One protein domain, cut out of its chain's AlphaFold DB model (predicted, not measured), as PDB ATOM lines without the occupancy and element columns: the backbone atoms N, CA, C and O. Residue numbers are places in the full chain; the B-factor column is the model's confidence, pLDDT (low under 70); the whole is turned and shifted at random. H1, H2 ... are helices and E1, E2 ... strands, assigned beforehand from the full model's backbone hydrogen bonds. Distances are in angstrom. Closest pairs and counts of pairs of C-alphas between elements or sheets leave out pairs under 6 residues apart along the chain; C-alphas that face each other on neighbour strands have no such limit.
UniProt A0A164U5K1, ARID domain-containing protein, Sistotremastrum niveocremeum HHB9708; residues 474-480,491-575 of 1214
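What this domain is: This is residues 474 to 480 and 491 to 575 of the 1214 residues of the protein "ARID domain-containing protein" of Sistotremastrum niveocremeum HHB9708 (UniProt A0A164U5K1). Two small antiparallel hairpins, E1 E2 and E3 E4, are each followed at once by a helix, H2 and H4; H4 lies nearest the middle of a loosely joined body in which no helix touches another. The hairpin E3 E4 lies towards one end of the longest dimension and the short helix H1 towards the other, while H3 and H5 follow H2 and H4 at their far ends. The printed part has 92 residues, with five named helices and four named strands in the order H1 E1 E2 H2 H3 E3 E4 H4 H5, and its class is mixed, helices and strands. The whole is compact by its radius of gyration of the C-alphas, 13.3 A, and spans 38 by 30 by 21 A.

Where its parts are: Strand E1, residues 501 to 504, begins at C-alpha 501 (-45.838, -27.372, -34.630) and is 9.4 A long; E2, residues 507 to 510, is 10.0 A long. H2, residues 511 to 520, is 14.1 A long, and H3 is residues 524 to 527. E3 is residues 545 to 547 and E4 residues 554 to 556. H4, residues 557 to 568, is the longest helix, 16.2 A from C-alpha 557 (-33.616, -38.408, -28.568) to C-alpha 568. H5, residues 570 to 575, ends at C-alpha 575 (-52.664, -26.802, -14.107). H1 is residues 474 to 477.

How they stand to each other: E1 and E2 form a hairpin, antiparallel at 141 degrees, with N 504 and O 507 2.8 A apart, within hydrogen-bond range. The closest C-alphas of E1 and H1 are those of Gly 501 and Ile 476, 6.6 A apart. E1 and H4 are only just apart, at 8.4 A. H2 is near H4 and near H5, and close but not clearly touching H3, where the C-alphas of Val 518 and Ser 524 are closest, 6.0 A apart. H3 is near H4 too. H4 and H5 meet only through their link. The hairpin E3 and E4 is antiparallel at 143 degrees, with N 546 and O 555 2.9 A apart, within hydrogen-bond range. The closest C-alphas of E3 and H4 are those of Glu 545 and Ser 557, 5.0 A apart. In H2, H4 and H5 every O i to N i+4 pair is within hydrogen-bond range; H1 and H3 are too short for such a pair, and their single O i to N i+3 pair is within range in H3 but not in H1.

The domain as a whole: The C-alphas of Pro 480 and Gly 553 are the two farthest apart, 38.5 A. Residues 481 to 490 are not printed, and C-alphas 480 and 491 are 16.4 A apart across this cut. The link H3 to E3, residues 528 to 544, is long. Mean pLDDT of the printed part is 78.3; residues 491 to 492, 505 to 506, 521 and 547 to 553 are under 70.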
ATOM      1  N   PRO A 474     -45.660 -15.965 -30.562       80.44
ATOM      2  CA  PRO A 474     -47.018 -15.947 -31.117       80.44
ATOM      3  C   PRO A 474     -47.180 -16.791 -32.390       80.44
ATOM      4  O   PRO A 474     -48.268 -17.283 -32.667       80.44
ATOM      5  N   THR A 475     -46.092 -17.013 -33.133       78.50
ATOM      6  CA  THR A 475     -46.030 -17.897 -34.312       78.50
ATOM      7  C   THR A 475     -46.280 -19.372 -33.994       78.50
ATOM      8  O   THR A 475     -46.725 -20.105 -34.871       78.50
ATOM      9  N   ILE A 476     -46.020 -19.819 -32.760       80.25
ATOM     10  CA  ILE A 476     -46.253 -21.207 -32.330       80.25
ATOM     11  C   ILE A 476     -47.662 -21.354 -31.741       80.25
ATOM     12  O   ILE A 476     -48.334 -22.343 -32.012       80.25
ATOM     13  N   THR A 477     -48.133 -20.391 -30.944       79.25
ATOM     14  CA  THR A 477     -49.424 -20.493 -30.234       79.25
ATOM     15  C   THR A 477     -50.617 -19.916 -30.998       79.25
ATOM     16  O   THR A 477     -51.756 -20.225 -30.652       79.25
ATOM     17  N   GLY A 478     -50.385 -19.069 -32.005       73.56
ATOM     18  CA  GLY A 478     -51.425 -18.342 -32.740       73.56
ATOM     19  C   GLY A 478     -52.052 -17.171 -31.979       73.56
ATOM     20  O   GLY A 478     -53.087 -16.663 -32.403       73.56
ATOM     21  N   ILE A 479     -51.476 -16.758 -30.842       79.25
ATOM     22  CA  ILE A 479     -52.100 -15.797 -29.920       79.25
ATOM     23  C   ILE A 479     -51.149 -14.615 -29.670       79.25
ATOM     24  O   ILE A 479     -50.014 -14.838 -29.245       79.25
ATOM     25  N   PRO A 480     -51.589 -13.359 -29.895       71.94
ATOM     26  CA  PRO A 480     -50.736 -12.171 -29.836       71.94
ATOM     27  C   PRO A 480     -50.498 -11.695 -28.392       71.94
ATOM     28  O   PRO A 480     -50.938 -10.617 -27.993       71.94
ATOM     29  N   LYS A 491     -36.018 -18.443 -27.835       69.62
ATOM     30  CA  LYS A 491     -35.420 -17.937 -29.093       69.62
ATOM     31  C   LYS A 491     -34.859 -19.036 -30.017       69.62
ATOM     32  O   LYS A 491     -34.712 -18.821 -31.213       69.62
ATOM     33  N   THR A 492     -34.536 -20.209 -29.475       68.44
ATOM     34  CA  THR A 492     -34.012 -21.372 -30.215       68.44
ATOM     35  C   THR A 492     -35.091 -22.332 -30.737       68.44
ATOM     36  O   THR A 492     -34.743 -23.372 -31.293       68.44
ATOM     37  N   LEU A 493     -36.382 -22.023 -30.566       76.88
ATOM     38  CA  LEU A 493     -37.482 -22.814 -31.126       76.88
ATOM     39  C   LEU A 493     -37.827 -22.337 -32.541       76.88
ATOM     40  O   LEU A 493     -38.458 -21.297 -32.721       76.88
ATOM     41  N   GLU A 494     -37.458 -23.127 -33.549       77.38
ATOM     42  CA  GLU A 494     -37.938 -22.923 -34.916       77.38
ATOM     43  C   GLU A 494     -39.419 -23.351 -35.035       77.38
ATOM     44  O   GLU A 494     -39.742 -24.508 -34.730       77.38
ATOM     45  N   PRO A 495     -40.332 -22.475 -35.497       78.00
ATOM     46  CA  PRO A 495     -41.712 -22.858 -35.770       78.00
ATOM     47  C   PRO A 495     -41.813 -23.776 -37.000       78.00
ATOM     48  O   PRO A 495     -41.002 -23.715 -37.932       78.00
ATOM     49  N   SER A 496     -42.839 -24.625 -36.999       78.19
ATOM     50  CA  SER A 496     -43.262 -25.393 -38.173       78.19
ATOM     51  C   SER A 496     -44.090 -24.534 -39.144       78.19
ATOM     52  O   SER A 496     -44.393 -23.373 -38.871       78.19
ATOM     53  N   SER A 497     -44.481 -25.110 -40.282       71.50
ATOM     54  CA  SER A 497     -45.500 -24.542 -41.174       71.50
ATOM     55  C   SER A 497     -46.929 -24.691 -40.637       71.50
ATOM     56  O   SER A 497     -47.824 -24.008 -41.125       71.50
ATOM     57  N   GLU A 498     -47.160 -25.572 -39.658       72.19
ATOM     58  CA  GLU A 498     -48.470 -25.778 -39.025       72.19
ATOM     59  C   GLU A 498     -48.560 -25.140 -37.629       72.19
ATOM     60  O   GLU A 498     -47.600 -25.147 -36.853       72.19
ATOM     61  N   LEU A 499     -49.745 -24.624 -37.286       72.06
ATOM     62  CA  LEU A 499     -50.000 -23.949 -36.011       72.06
ATOM     63  C   LEU A 499     -49.831 -24.907 -34.817       72.06
ATOM     64  O   LEU A 499     -50.527 -25.921 -34.702       72.06
ATOM     65  N   GLY A 500     -48.926 -24.561 -33.899       74.06
ATOM     66  CA  GLY A 500     -48.547 -25.401 -32.761       74.06
ATOM     67  C   GLY A 500     -47.557 -26.523 -33.080       74.06
ATOM     68  O   GLY A 500     -47.287 -27.353 -32.209       74.06
ATOM     69  N   GLY A 501     -46.994 -26.550 -34.291       82.62
ATOM     70  CA  GLY A 501     -45.838 -27.372 -34.630       82.62
ATOM     71  C   GLY A 501     -44.517 -26.667 -34.300       82.62
ATOM     72  O   GLY A 501     -44.331 -25.488 -34.606       82.62
ATOM     73  N   VAL A 502     -43.570 -27.400 -33.713       85.25
ATOM     74  CA  VAL A 502     -42.199 -26.932 -33.437       85.25
ATOM     75  C   VAL A 502     -41.201 -27.896 -34.063       85.25
ATOM     76  O   VAL A 502     -41.378 -29.111 -33.971       85.25
ATOM     77  N   LYS A 503     -40.132 -27.384 -34.676       81.81
ATOM     78  CA  LYS A 503     -39.084 -28.240 -35.239       81.81
ATOM     79  C   LYS A 503     -38.156 -28.758 -34.149       81.81
ATOM     80  O   LYS A 503     -37.491 -27.999 -33.446       81.81
ATOM     81  N   PHE A 504     -38.059 -30.076 -34.059       79.62
ATOM     82  CA  PHE A 504     -37.176 -30.797 -33.156       79.62
ATOM     83  C   PHE A 504     -36.214 -31.655 -33.984       79.62
ATOM     84  O   PHE A 504     -36.631 -32.565 -34.696       79.62
ATOM     85  N   ALA A 505     -34.917 -31.333 -33.937       69.62
ATOM     86  CA  ALA A 505     -33.863 -32.011 -34.708       69.62
ATOM     87  C   ALA A 505     -34.146 -32.153 -36.225       69.62
ATOM     88  O   ALA A 505     -33.765 -33.144 -36.847       69.62
ATOM     89  N   GLY A 506     -34.808 -31.157 -36.829       69.25
ATOM     90  CA  GLY A 506     -35.146 -31.147 -38.259       69.25
ATOM     91  C   GLY A 506     -36.425 -31.907 -38.637       69.25
ATOM     92  O   GLY A 506     -36.664 -32.120 -39.825       69.25
ATOM     93  N   ARG A 507     -37.246 -32.309 -37.658       80.50
ATOM     94  CA  ARG A 507     -38.598 -32.865 -37.849       80.50
ATOM     95  C   ARG A 507     -39.647 -32.013 -37.147       80.50
ATOM     96  O   ARG A 507     -39.371 -31.455 -36.091       80.50
ATOM     97  N   ASP A 508     -40.847 -31.949 -37.702       81.31
ATOM     98  CA  ASP A 508     -41.957 -31.183 -37.140       81.31
ATOM     99  C   ASP A 508     -42.702 -31.980 -36.052       81.31
ATOM    100  O   ASP A 508     -43.116 -33.122 -36.257       81.31
ATOM    101  N   VAL A 509     -42.873 -31.370 -34.874       84.56
ATOM    102  CA  VAL A 509     -43.531 -31.964 -33.702       84.56
ATOM    103  C   VAL A 509     -44.739 -31.119 -33.300       84.56
ATOM    104  O   VAL A 509     -44.596 -30.018 -32.773       84.56
ATOM    105  N   ASP A 510     -45.937 -31.660 -33.528       86.75
ATOM    106  CA  ASP A 510     -47.218 -31.117 -33.055       86.75
ATOM    107  C   ASP A 510     -47.302 -31.215 -31.517       86.75
ATOM    108  O   ASP A 510     -47.321 -32.314 -30.946       86.75
ATOM    109  N   LEU A 511     -47.353 -30.059 -30.843       88.06
ATOM    110  CA  LEU A 511     -47.383 -29.961 -29.381       88.06
ATOM    111  C   LEU A 511     -48.680 -30.505 -28.762       88.06
ATOM    112  O   LEU A 511     -48.636 -31.082 -27.673       88.06
ATOM    113  N   PHE A 512     -49.823 -30.360 -29.440       86.19
ATOM    114  CA  PHE A 512     -51.107 -30.896 -28.979       86.19
ATOM    115  C   PHE A 512     -51.123 -32.426 -29.078       86.19
ATOM    116  O   PHE A 512     -51.507 -33.108 -28.127       86.19
ATOM    117  N   LYS A 513     -50.627 -32.982 -30.191       85.56
ATOM    118  CA  LYS A 513     -50.444 -34.430 -30.381       85.56
ATOM    119  C   LYS A 513     -49.504 -34.996 -29.314       85.56
ATOM    120  O   LYS A 513     -49.856 -35.980 -28.665       85.56
ATOM    121  N   LEU A 514     -48.357 -34.349 -29.081       86.69
ATOM    122  CA  LEU A 514     -47.376 -34.754 -28.067       86.69
ATOM    123  C   LEU A 514     -47.986 -34.770 -26.658       86.69
ATOM    124  O   LEU A 514     -47.858 -35.771 -25.952       86.69
ATOM    125  N   TRP A 515     -48.699 -33.707 -26.272       87.00
ATOM    126  CA  TRP A 515     -49.421 -33.656 -24.999       87.00
ATOM    127  C   TRP A 515     -50.500 -34.741 -24.896       87.00
ATOM    128  O   TRP A 515     -50.526 -35.469 -23.907       87.00
ATOM    129  N   SER A 516     -51.338 -34.921 -25.924       82.38
ATOM    130  CA  SER A 516     -52.423 -35.913 -25.887       82.38
ATOM    131  C   SER A 516     -51.922 -37.351 -25.709       82.38
ATOM    132  O   SER A 516     -52.548 -38.131 -24.993       82.38
ATOM    133  N   LEU A 517     -50.767 -37.694 -26.293       82.81
ATOM    134  CA  LEU A 517     -50.173 -39.024 -26.170       82.81
ATOM    135  C   LEU A 517     -49.672 -39.263 -24.740       82.81
ATOM    136  O   LEU A 517     -50.004 -40.288 -24.146       82.81
ATOM    137  N   VAL A 518     -48.960 -38.298 -24.146       83.00
ATOM    138  CA  VAL A 518     -48.478 -38.399 -22.755       83.00
ATOM    139  C   VAL A 518     -49.646 -38.407 -21.758       83.00
ATOM    140  O   VAL A 518     -49.675 -39.248 -20.857       83.00
ATOM    141  N   ALA A 519     -50.650 -37.547 -21.954       79.44
ATOM    142  CA  ALA A 519     -51.851 -37.492 -21.120       79.44
ATOM    143  C   ALA A 519     -52.695 -38.779 -21.212       79.44
ATOM    144  O   ALA A 519     -53.224 -39.237 -20.201       79.44
ATOM    145  N   SER A 520     -52.772 -39.424 -22.386       77.00
ATOM    146  CA  SER A 520     -53.490 -40.701 -22.545       77.00
ATOM    147  C   SER A 520     -52.891 -41.847 -21.717       77.00
ATOM    148  O   SER A 520     -53.612 -42.748 -21.291       77.00
ATOM    149  N   ALA A 521     -51.587 -41.787 -21.419       69.62
ATOM    150  CA  ALA A 521     -50.906 -42.739 -20.545       69.62
ATOM    151  C   ALA A 521     -51.030 -42.393 -19.045       69.62
ATOM    152  O   ALA A 521     -50.673 -43.215 -18.192       69.62
ATOM    153  N   GLY A 522     -51.539 -41.204 -18.700       75.88
ATOM    154  CA  GLY A 522     -51.704 -40.706 -17.336       75.88
ATOM    155  C   GLY A 522     -50.972 -39.383 -17.115       75.88
ATOM    156  O   GLY A 522     -51.537 -38.320 -17.344       75.88
ATOM    157  N   THR A 523     -49.730 -39.447 -16.629       76.50
ATOM    158  CA  THR A 523     -48.886 -38.265 -16.379       76.50
ATOM    159  C   THR A 523     -47.470 -38.477 -16.901       76.50
ATOM    160  O   THR A 523     -46.970 -39.605 -16.931       76.50
ATOM    161  N   SER A 524     -46.772 -37.397 -17.242       78.00
ATOM    162  CA  SER A 524     -45.373 -37.429 -17.697       78.00
ATOM    163  C   SER A 524     -44.437 -38.109 -16.689       78.00
ATOM    164  O   SER A 524     -43.585 -38.910 -17.072       78.00
ATOM    165  N   SER A 525     -44.660 -37.911 -15.384       76.25
ATOM    166  CA  SER A 525     -43.912 -38.590 -14.308       76.25
ATOM    167  C   SER A 525     -44.269 -40.073 -14.115       76.25
ATOM    168  O   SER A 525     -43.597 -40.782 -13.363       76.25
ATOM    169  N   LYS A 526     -45.332 -40.583 -14.746       78.19
ATOM    170  CA  LYS A 526     -45.580 -42.026 -14.908       78.19
ATOM    171  C   LYS A 526     -44.910 -42.525 -16.195       78.19
ATOM    172  O   LYS A 526     -44.155 -43.491 -16.148       78.19
ATOM    173  N   PHE A 527     -45.098 -41.797 -17.293       78.88
ATOM    174  CA  PHE A 527     -44.549 -42.091 -18.619       78.88
ATOM    175  C   PHE A 527     -43.015 -42.234 -18.624       78.88
ATOM    176  O   PHE A 527     -42.460 -43.140 -19.248       78.88
ATOM    177  N   GLU A 528     -42.321 -41.392 -17.855       79.50
ATOM    178  CA  GLU A 528     -40.870 -41.449 -17.649       79.50
ATOM    179  C   GLU A 528     -40.422 -42.722 -16.905       79.50
ATOM    180  O   GLU A 528     -39.440 -43.353 -17.301       79.50
ATOM    181  N   ARG A 529     -41.176 -43.164 -15.885       76.81
ATOM    182  CA  ARG A 529     -40.909 -44.421 -15.154       76.81
ATOM    183  C   ARG A 529     -41.157 -45.663 -16.010       76.81
ATOM    184  O   ARG A 529     -40.449 -46.654 -15.859       76.81
ATOM    185  N   GLU A 530     -42.113 -45.595 -16.931       77.94
ATOM    186  CA  GLU A 530     -42.440 -46.663 -17.887       77.94
ATOM    187  C   GLU A 530     -41.537 -46.649 -19.141       77.94
ATOM    188  O   GLU A 530     -41.695 -47.487 -20.026       77.94
ATOM    189  N   LYS A 531     -40.552 -45.732 -19.213       74.50
ATOM    190  CA  LYS A 531     -39.647 -45.508 -20.362       74.50
ATOM    191  C   LYS A 531     -40.363 -45.156 -21.681       74.50
ATOM    192  O   LYS A 531     -39.778 -45.299 -22.757       74.50
ATOM    193  N   GLY A 532     -41.590 -44.634 -21.611       76.94
ATOM    194  CA  GLY A 532     -42.450 -44.356 -22.770       76.94
ATOM    195  C   GLY A 532     -41.878 -43.350 -23.779       76.94
ATOM    196  O   GLY A 532     -42.243 -43.368 -24.949       76.94
ATOM    197  N   TRP A 533     -40.914 -42.512 -23.386       83.38
ATOM    198  CA  TRP A 533     -40.271 -41.552 -24.294       83.38
ATOM    199  C   TRP A 533     -39.626 -42.192 -25.535       83.38
ATOM    200  O   TRP A 533     -39.536 -41.543 -26.573       83.38
ATOM    201  N   ALA A 534     -39.221 -43.465 -25.461       80.44
ATOM    202  CA  ALA A 534     -38.696 -44.196 -26.612       80.44
ATOM    203  C   ALA A 534     -39.787 -44.635 -27.611       80.44
ATOM    204  O   ALA A 534     -39.514 -44.687 -28.808       80.44
ATOM    205  N   SER A 535     -41.019 -44.910 -27.160       80.88
ATOM    206  CA  SER A 535     -42.130 -45.288 -28.050       80.88
ATOM    207  C   SER A 535     -42.805 -44.092 -28.728       80.88
ATOM    208  O   SER A 535     -43.561 -44.292 -29.673       80.88
ATOM    209  N   LEU A 536     -42.502 -42.853 -28.318       82.56
ATOM    210  CA  LEU A 536     -42.968 -41.651 -29.020       82.56
ATOM    211  C   LEU A 536     -42.156 -41.311 -30.276       82.56
ATOM    212  O   LEU A 536     -42.700 -40.671 -31.173       82.56
ATOM    213  N   LEU A 537     -40.892 -41.736 -30.381       82.50
ATOM    214  CA  LEU A 537     -40.021 -41.359 -31.508       82.50
ATOM    215  C   LEU A 537     -40.602 -41.733 -32.895       82.50
ATOM    216  O   LEU A 537     -40.570 -40.873 -33.779       82.50
ATOM    217  N   PRO A 538     -41.221 -42.921 -33.098       81.19
ATOM    218  CA  PRO A 538     -41.864 -43.276 -34.369       81.19
ATOM    219  C   PRO A 538     -43.146 -42.489 -34.685       81.19
ATOM    220  O   PRO A 538     -43.588 -42.491 -35.827       81.19
ATOM    221  N   HIS A 539     -43.764 -41.806 -33.714       81.06
ATOM    222  CA  HIS A 539     -44.959 -40.984 -33.959       81.06
ATOM    223  C   HIS A 539     -44.635 -39.586 -34.526       81.06
ATOM    224  O   HIS A 539     -45.566 -38.834 -34.843       81.06
ATOM    225  N   PHE A 540     -43.344 -39.248 -34.648       82.81
ATOM    226  CA  PHE A 540     -42.814 -37.960 -35.120       82.81
ATOM    227  C   PHE A 540     -41.563 -38.115 -36.025       82.81
ATOM    228  O   PHE A 540     -40.806 -37.163 -36.197       82.81
ATOM    229  N   ASP A 541     -41.307 -39.317 -36.565       81.25
ATOM    230  CA  ASP A 541     -40.150 -39.654 -37.422       81.25
ATOM    231  C   ASP A 541     -38.773 -39.209 -36.882       81.25
ATOM    232  O   ASP A 541     -37.863 -38.838 -37.641       81.25
ATOM    233  N   LEU A 542     -38.613 -39.253 -35.554       82.81
ATOM    234  CA  LEU A 542     -37.388 -38.857 -34.862       82.81
ATOM    235  C   LEU A 542     -36.355 -40.000 -34.849       82.81
ATOM    236  O   LEU A 542     -36.709 -41.143 -34.541       82.81
ATOM    237  N   PRO A 543     -35.062 -39.721 -35.111       79.19
ATOM    238  CA  PRO A 543     -34.003 -40.717 -34.958       79.19
ATOM    239  C   PRO A 543     -33.851 -41.121 -33.484       79.19
ATOM    240  O   PRO A 543     -34.204 -40.357 -32.589       79.19
ATOM    241  N   ALA A 544     -33.270 -42.291 -33.201       76.69
ATOM    242  CA  ALA A 544     -33.011 -42.743 -31.823       76.69
ATOM    243  C   ALA A 544     -31.984 -41.869 -31.066       76.69
ATOM    244  O   ALA A 544     -31.996 -41.797 -29.832       76.69
ATOM    245  N   GLU A 545     -31.116 -41.194 -31.820       79.25
ATOM    246  CA  GLU A 545     -29.959 -40.434 -31.356       79.25
ATOM    247  C   GLU A 545     -29.818 -39.116 -32.138       79.25
ATOM    248  O   GLU A 545     -30.035 -39.078 -33.350       79.25
ATOM    249  N   ILE A 546     -29.449 -38.036 -31.439       76.50
ATOM    250  CA  ILE A 546     -29.278 -36.670 -31.965       76.50
ATOM    251  C   ILE A 546     -27.884 -36.142 -31.559       76.50
ATOM    252  O   ILE A 546     -27.448 -36.392 -30.428       76.50
ATOM    253  N   PRO A 547     -27.165 -35.395 -32.422       69.38
ATOM    254  CA  PRO A 547     -25.887 -34.777 -32.062       69.38
ATOM    255  C   PRO A 547     -25.992 -33.832 -30.856       69.38
ATOM    256  O   PRO A 547     -26.936 -33.050 -30.742       69.38
ATOM    257  N   SER A 548     -24.994 -33.856 -29.967       64.06
ATOM    258  CA  SER A 548     -24.913 -32.897 -28.860       64.06
ATOM    259  C   SER A 548     -24.787 -31.456 -29.385       64.06
ATOM    260  O   SER A 548     -23.902 -31.192 -30.205       64.06
ATOM    261  N   PRO A 549     -25.576 -30.485 -28.877       57.38
ATOM    262  CA  PRO A 549     -25.472 -29.077 -29.282       57.38
ATOM    263  C   PRO A 549     -24.150 -28.413 -28.857       57.38
ATOM    264  O   PRO A 549     -23.888 -27.278 -29.238       57.38
ATOM    265  N   GLN A 550     -23.312 -29.105 -28.076       57.00
ATOM    266  CA  GLN A 550     -21.966 -28.667 -27.687       57.00
ATOM    267  C   GLN A 550     -20.856 -29.358 -28.509       57.00
ATOM    268  O   GLN A 550     -19.688 -29.316 -28.135       57.00
ATOM    269  N   GLY A 551     -21.199 -30.016 -29.625       55.19
ATOM    270  CA  GLY A 551     -20.243 -30.531 -30.618       55.19
ATOM    271  C   GLY A 551     -19.488 -31.810 -30.234       55.19
ATOM    272  O   GLY A 551     -18.805 -32.391 -31.079       55.19
ATOM    273  N   HIS A 552     -19.610 -32.283 -28.994       51.53
ATOM    274  CA  HIS A 552     -19.008 -33.530 -28.520       51.53
ATOM    275  C   HIS A 552     -20.065 -34.438 -27.876       51.53
ATOM    276  O   HIS A 552     -20.777 -34.032 -26.956       51.53
ATOM    277  N   GLY A 553     -20.145 -35.677 -28.367       62.56
ATOM    278  CA  GLY A 553     -21.097 -36.694 -27.917       62.56
ATOM    279  C   GLY A 553     -22.404 -36.748 -28.718       62.56
ATOM    280  O   GLY A 553     -22.773 -35.819 -29.437       62.56
ATOM    281  N   VAL A 554     -23.104 -37.870 -28.567       70.75
ATOM    282  CA  VAL A 554     -24.429 -38.139 -29.136       70.75
ATOM    283  C   VAL A 554     -25.397 -38.356 -27.973       70.75
ATOM    284  O   VAL A 554     -25.021 -38.954 -26.965       70.75
ATOM    285  N   ILE A 555     -26.614 -37.824 -28.074       76.44
ATOM    286  CA  ILE A 555     -27.613 -37.824 -26.998       76.44
ATOM    287  C   ILE A 555     -28.843 -38.603 -27.467       76.44
ATOM    288  O   ILE A 555     -29.309 -38.412 -28.589       76.44
ATOM    289  N   SER A 556     -29.400 -39.461 -26.606       81.31
ATOM    290  CA  SER A 556     -30.643 -40.173 -26.923       81.31
ATOM    291  C   SER A 556     -31.807 -39.195 -27.090       81.31
ATOM    292  O   SER A 556     -32.116 -38.409 -26.187       81.31
ATOM    293  N   SER A 557     -32.497 -39.288 -28.224       81.06
ATOM    294  CA  SER A 557     -33.616 -38.408 -28.568       81.06
ATOM    295  C   SER A 557     -34.773 -38.515 -27.585       81.06
ATOM    296  O   SER A 557     -35.423 -37.515 -27.303       81.06
ATOM    297  N   ALA A 558     -34.995 -39.701 -27.012       81.00
ATOM    298  CA  ALA A 558     -36.022 -39.932 -26.001       81.00
ATOM    299  C   ALA A 558     -35.779 -39.088 -24.736       81.00
ATOM    300  O   ALA A 558     -36.700 -38.443 -24.241       81.00
ATOM    301  N   ALA A 559     -34.533 -39.028 -24.249       79.50
ATOM    302  CA  ALA A 559     -34.171 -38.183 -23.110       79.50
ATOM    303  C   ALA A 559     -34.304 -36.692 -23.460       79.50
ATOM    304  O   ALA A 559     -34.918 -35.923 -22.725       79.50
ATOM    305  N   ARG A 560     -33.812 -36.295 -24.640       82.19
ATOM    306  CA  ARG A 560     -33.856 -34.899 -25.099       82.19
ATOM    307  C   ARG A 560     -35.294 -34.395 -25.340       82.19
ATOM    308  O   ARG A 560     -35.555 -33.208 -25.147       82.19
ATOM    309  N   LEU A 561     -36.211 -35.281 -25.742       83.75
ATOM    310  CA  LEU A 561     -37.646 -35.013 -25.900       83.75
ATOM    311  C   LEU A 561     -38.366 -34.936 -24.542       83.75
ATOM    312  O   LEU A 561     -39.210 -34.062 -24.355       83.75
ATOM    313  N   ALA A 562     -37.991 -35.788 -23.579       83.19
ATOM    314  CA  ALA A 562     -38.482 -35.709 -22.202       83.19
ATOM    315  C   ALA A 562     -38.109 -34.368 -21.545       83.19
ATOM    316  O   ALA A 562     -38.963 -33.714 -20.946       83.19
ATOM    317  N   ASP A 563     -36.862 -33.914 -21.720       81.75
ATOM    318  CA  ASP A 563     -36.410 -32.598 -21.252       81.75
ATOM    319  C   ASP A 563     -37.190 -31.454 -21.908       81.75
ATOM    320  O   ASP A 563     -37.599 -30.515 -21.223       81.75
ATOM    321  N   PHE A 564     -37.431 -31.525 -23.222       84.81
ATOM    322  CA  PHE A 564     -38.226 -30.531 -23.950       84.81
ATOM    323  C   PHE A 564     -39.659 -30.443 -23.404       84.81
ATOM    324  O   PHE A 564     -40.113 -29.360 -23.031       84.81
ATOM    325  N   TYR A 565     -40.335 -31.586 -23.250       88.12
ATOM    326  CA  TYR A 565     -41.671 -31.656 -22.658       88.12
ATOM    327  C   TYR A 565     -41.693 -31.106 -21.220       88.12
ATOM    328  O   TYR A 565     -42.562 -30.302 -20.876       88.12
ATOM    329  N   ARG A 566     -40.714 -31.491 -20.386       84.25
ATOM    330  CA  ARG A 566     -40.580 -31.053 -18.983       84.25
ATOM    331  C   ARG A 566     -40.432 -29.535 -18.836       84.25
ATOM    332  O   ARG A 566     -40.872 -28.990 -17.830       84.25
ATOM    333  N   HIS A 567     -39.844 -28.850 -19.816       82.00
ATOM    334  CA  HIS A 567     -39.698 -27.392 -19.776       82.00
ATOM    335  C   HIS A 567     -40.879 -26.639 -20.403       82.00
ATOM    336  O   HIS A 567     -41.161 -25.523 -19.970       82.00
ATOM    337  N   LEU A 568     -41.549 -27.219 -21.407       84.38
ATOM    338  CA  LEU A 568     -42.566 -26.538 -22.217       84.38
ATOM    339  C   LEU A 568     -44.015 -26.877 -21.825       84.38
ATOM    340  O   LEU A 568     -44.849 -25.983 -21.724       84.38
ATOM    341  N   LEU A 569     -44.326 -28.161 -21.621       87.62
ATOM    342  CA  LEU A 569     -45.703 -28.662 -21.489       87.62
ATOM    343  C   LEU A 569     -46.073 -29.072 -20.056       87.62
ATOM    344  O   LEU A 569     -47.247 -29.022 -19.690       87.62
ATOM    345  N   PHE A 570     -45.093 -29.411 -19.215       85.44
ATOM    346  CA  PHE A 570     -45.339 -29.806 -17.821       85.44
ATOM    347  C   PHE A 570     -46.117 -28.762 -16.978       85.44
ATOM    348  O   PHE A 570     -47.032 -29.170 -16.264       85.44
ATOM    349  N   PRO A 571     -45.880 -27.434 -17.080       83.38
ATOM    350  CA  PRO A 571     -46.665 -26.453 -16.316       83.38
ATOM    351  C   PRO A 571     -48.147 -26.392 -16.727       83.38
ATOM    352  O   PRO A 571     -49.013 -26.108 -15.900       83.38
ATOM    353  N   PHE A 572     -48.458 -26.708 -17.991       85.62
ATOM    354  CA  PHE A 572     -49.838 -26.882 -18.456       85.62
ATOM    355  C   PHE A 572     -50.447 -28.189 -17.917       85.62
ATOM    356  O   PHE A 572     -51.600 -28.200 -17.488       85.62
ATOM    357  N   GLU A 573     -49.669 -29.279 -17.877       85.00
ATOM    358  CA  GLU A 573     -50.087 -30.565 -17.300       85.00
ATOM    359  C   GLU A 573     -50.462 -30.433 -15.810       85.00
ATOM    360  O   GLU A 573     -51.536 -30.892 -15.416       85.00
ATOM    361  N   GLU A 574     -49.658 -29.746 -14.987       81.94
ATOM    362  CA  GLU A 574     -49.989 -29.524 -13.568       81.94
ATOM    363  C   GLU A 574     -51.260 -28.685 -13.371       81.94
ATOM    364  O   GLU A 574     -52.097 -29.023 -12.528       81.94
ATOM    365  N   PHE A 575     -51.446 -27.617 -14.156       80.19
ATOM    366  CA  PHE A 575     -52.664 -26.802 -14.107       80.19
ATOM    367  C   PHE A 575     -53.910 -27.618 -14.486       80.19
ATOM    368  O   PHE A 575     -54.929 -27.567 -13.790       80.19
TER     369      PHE A 575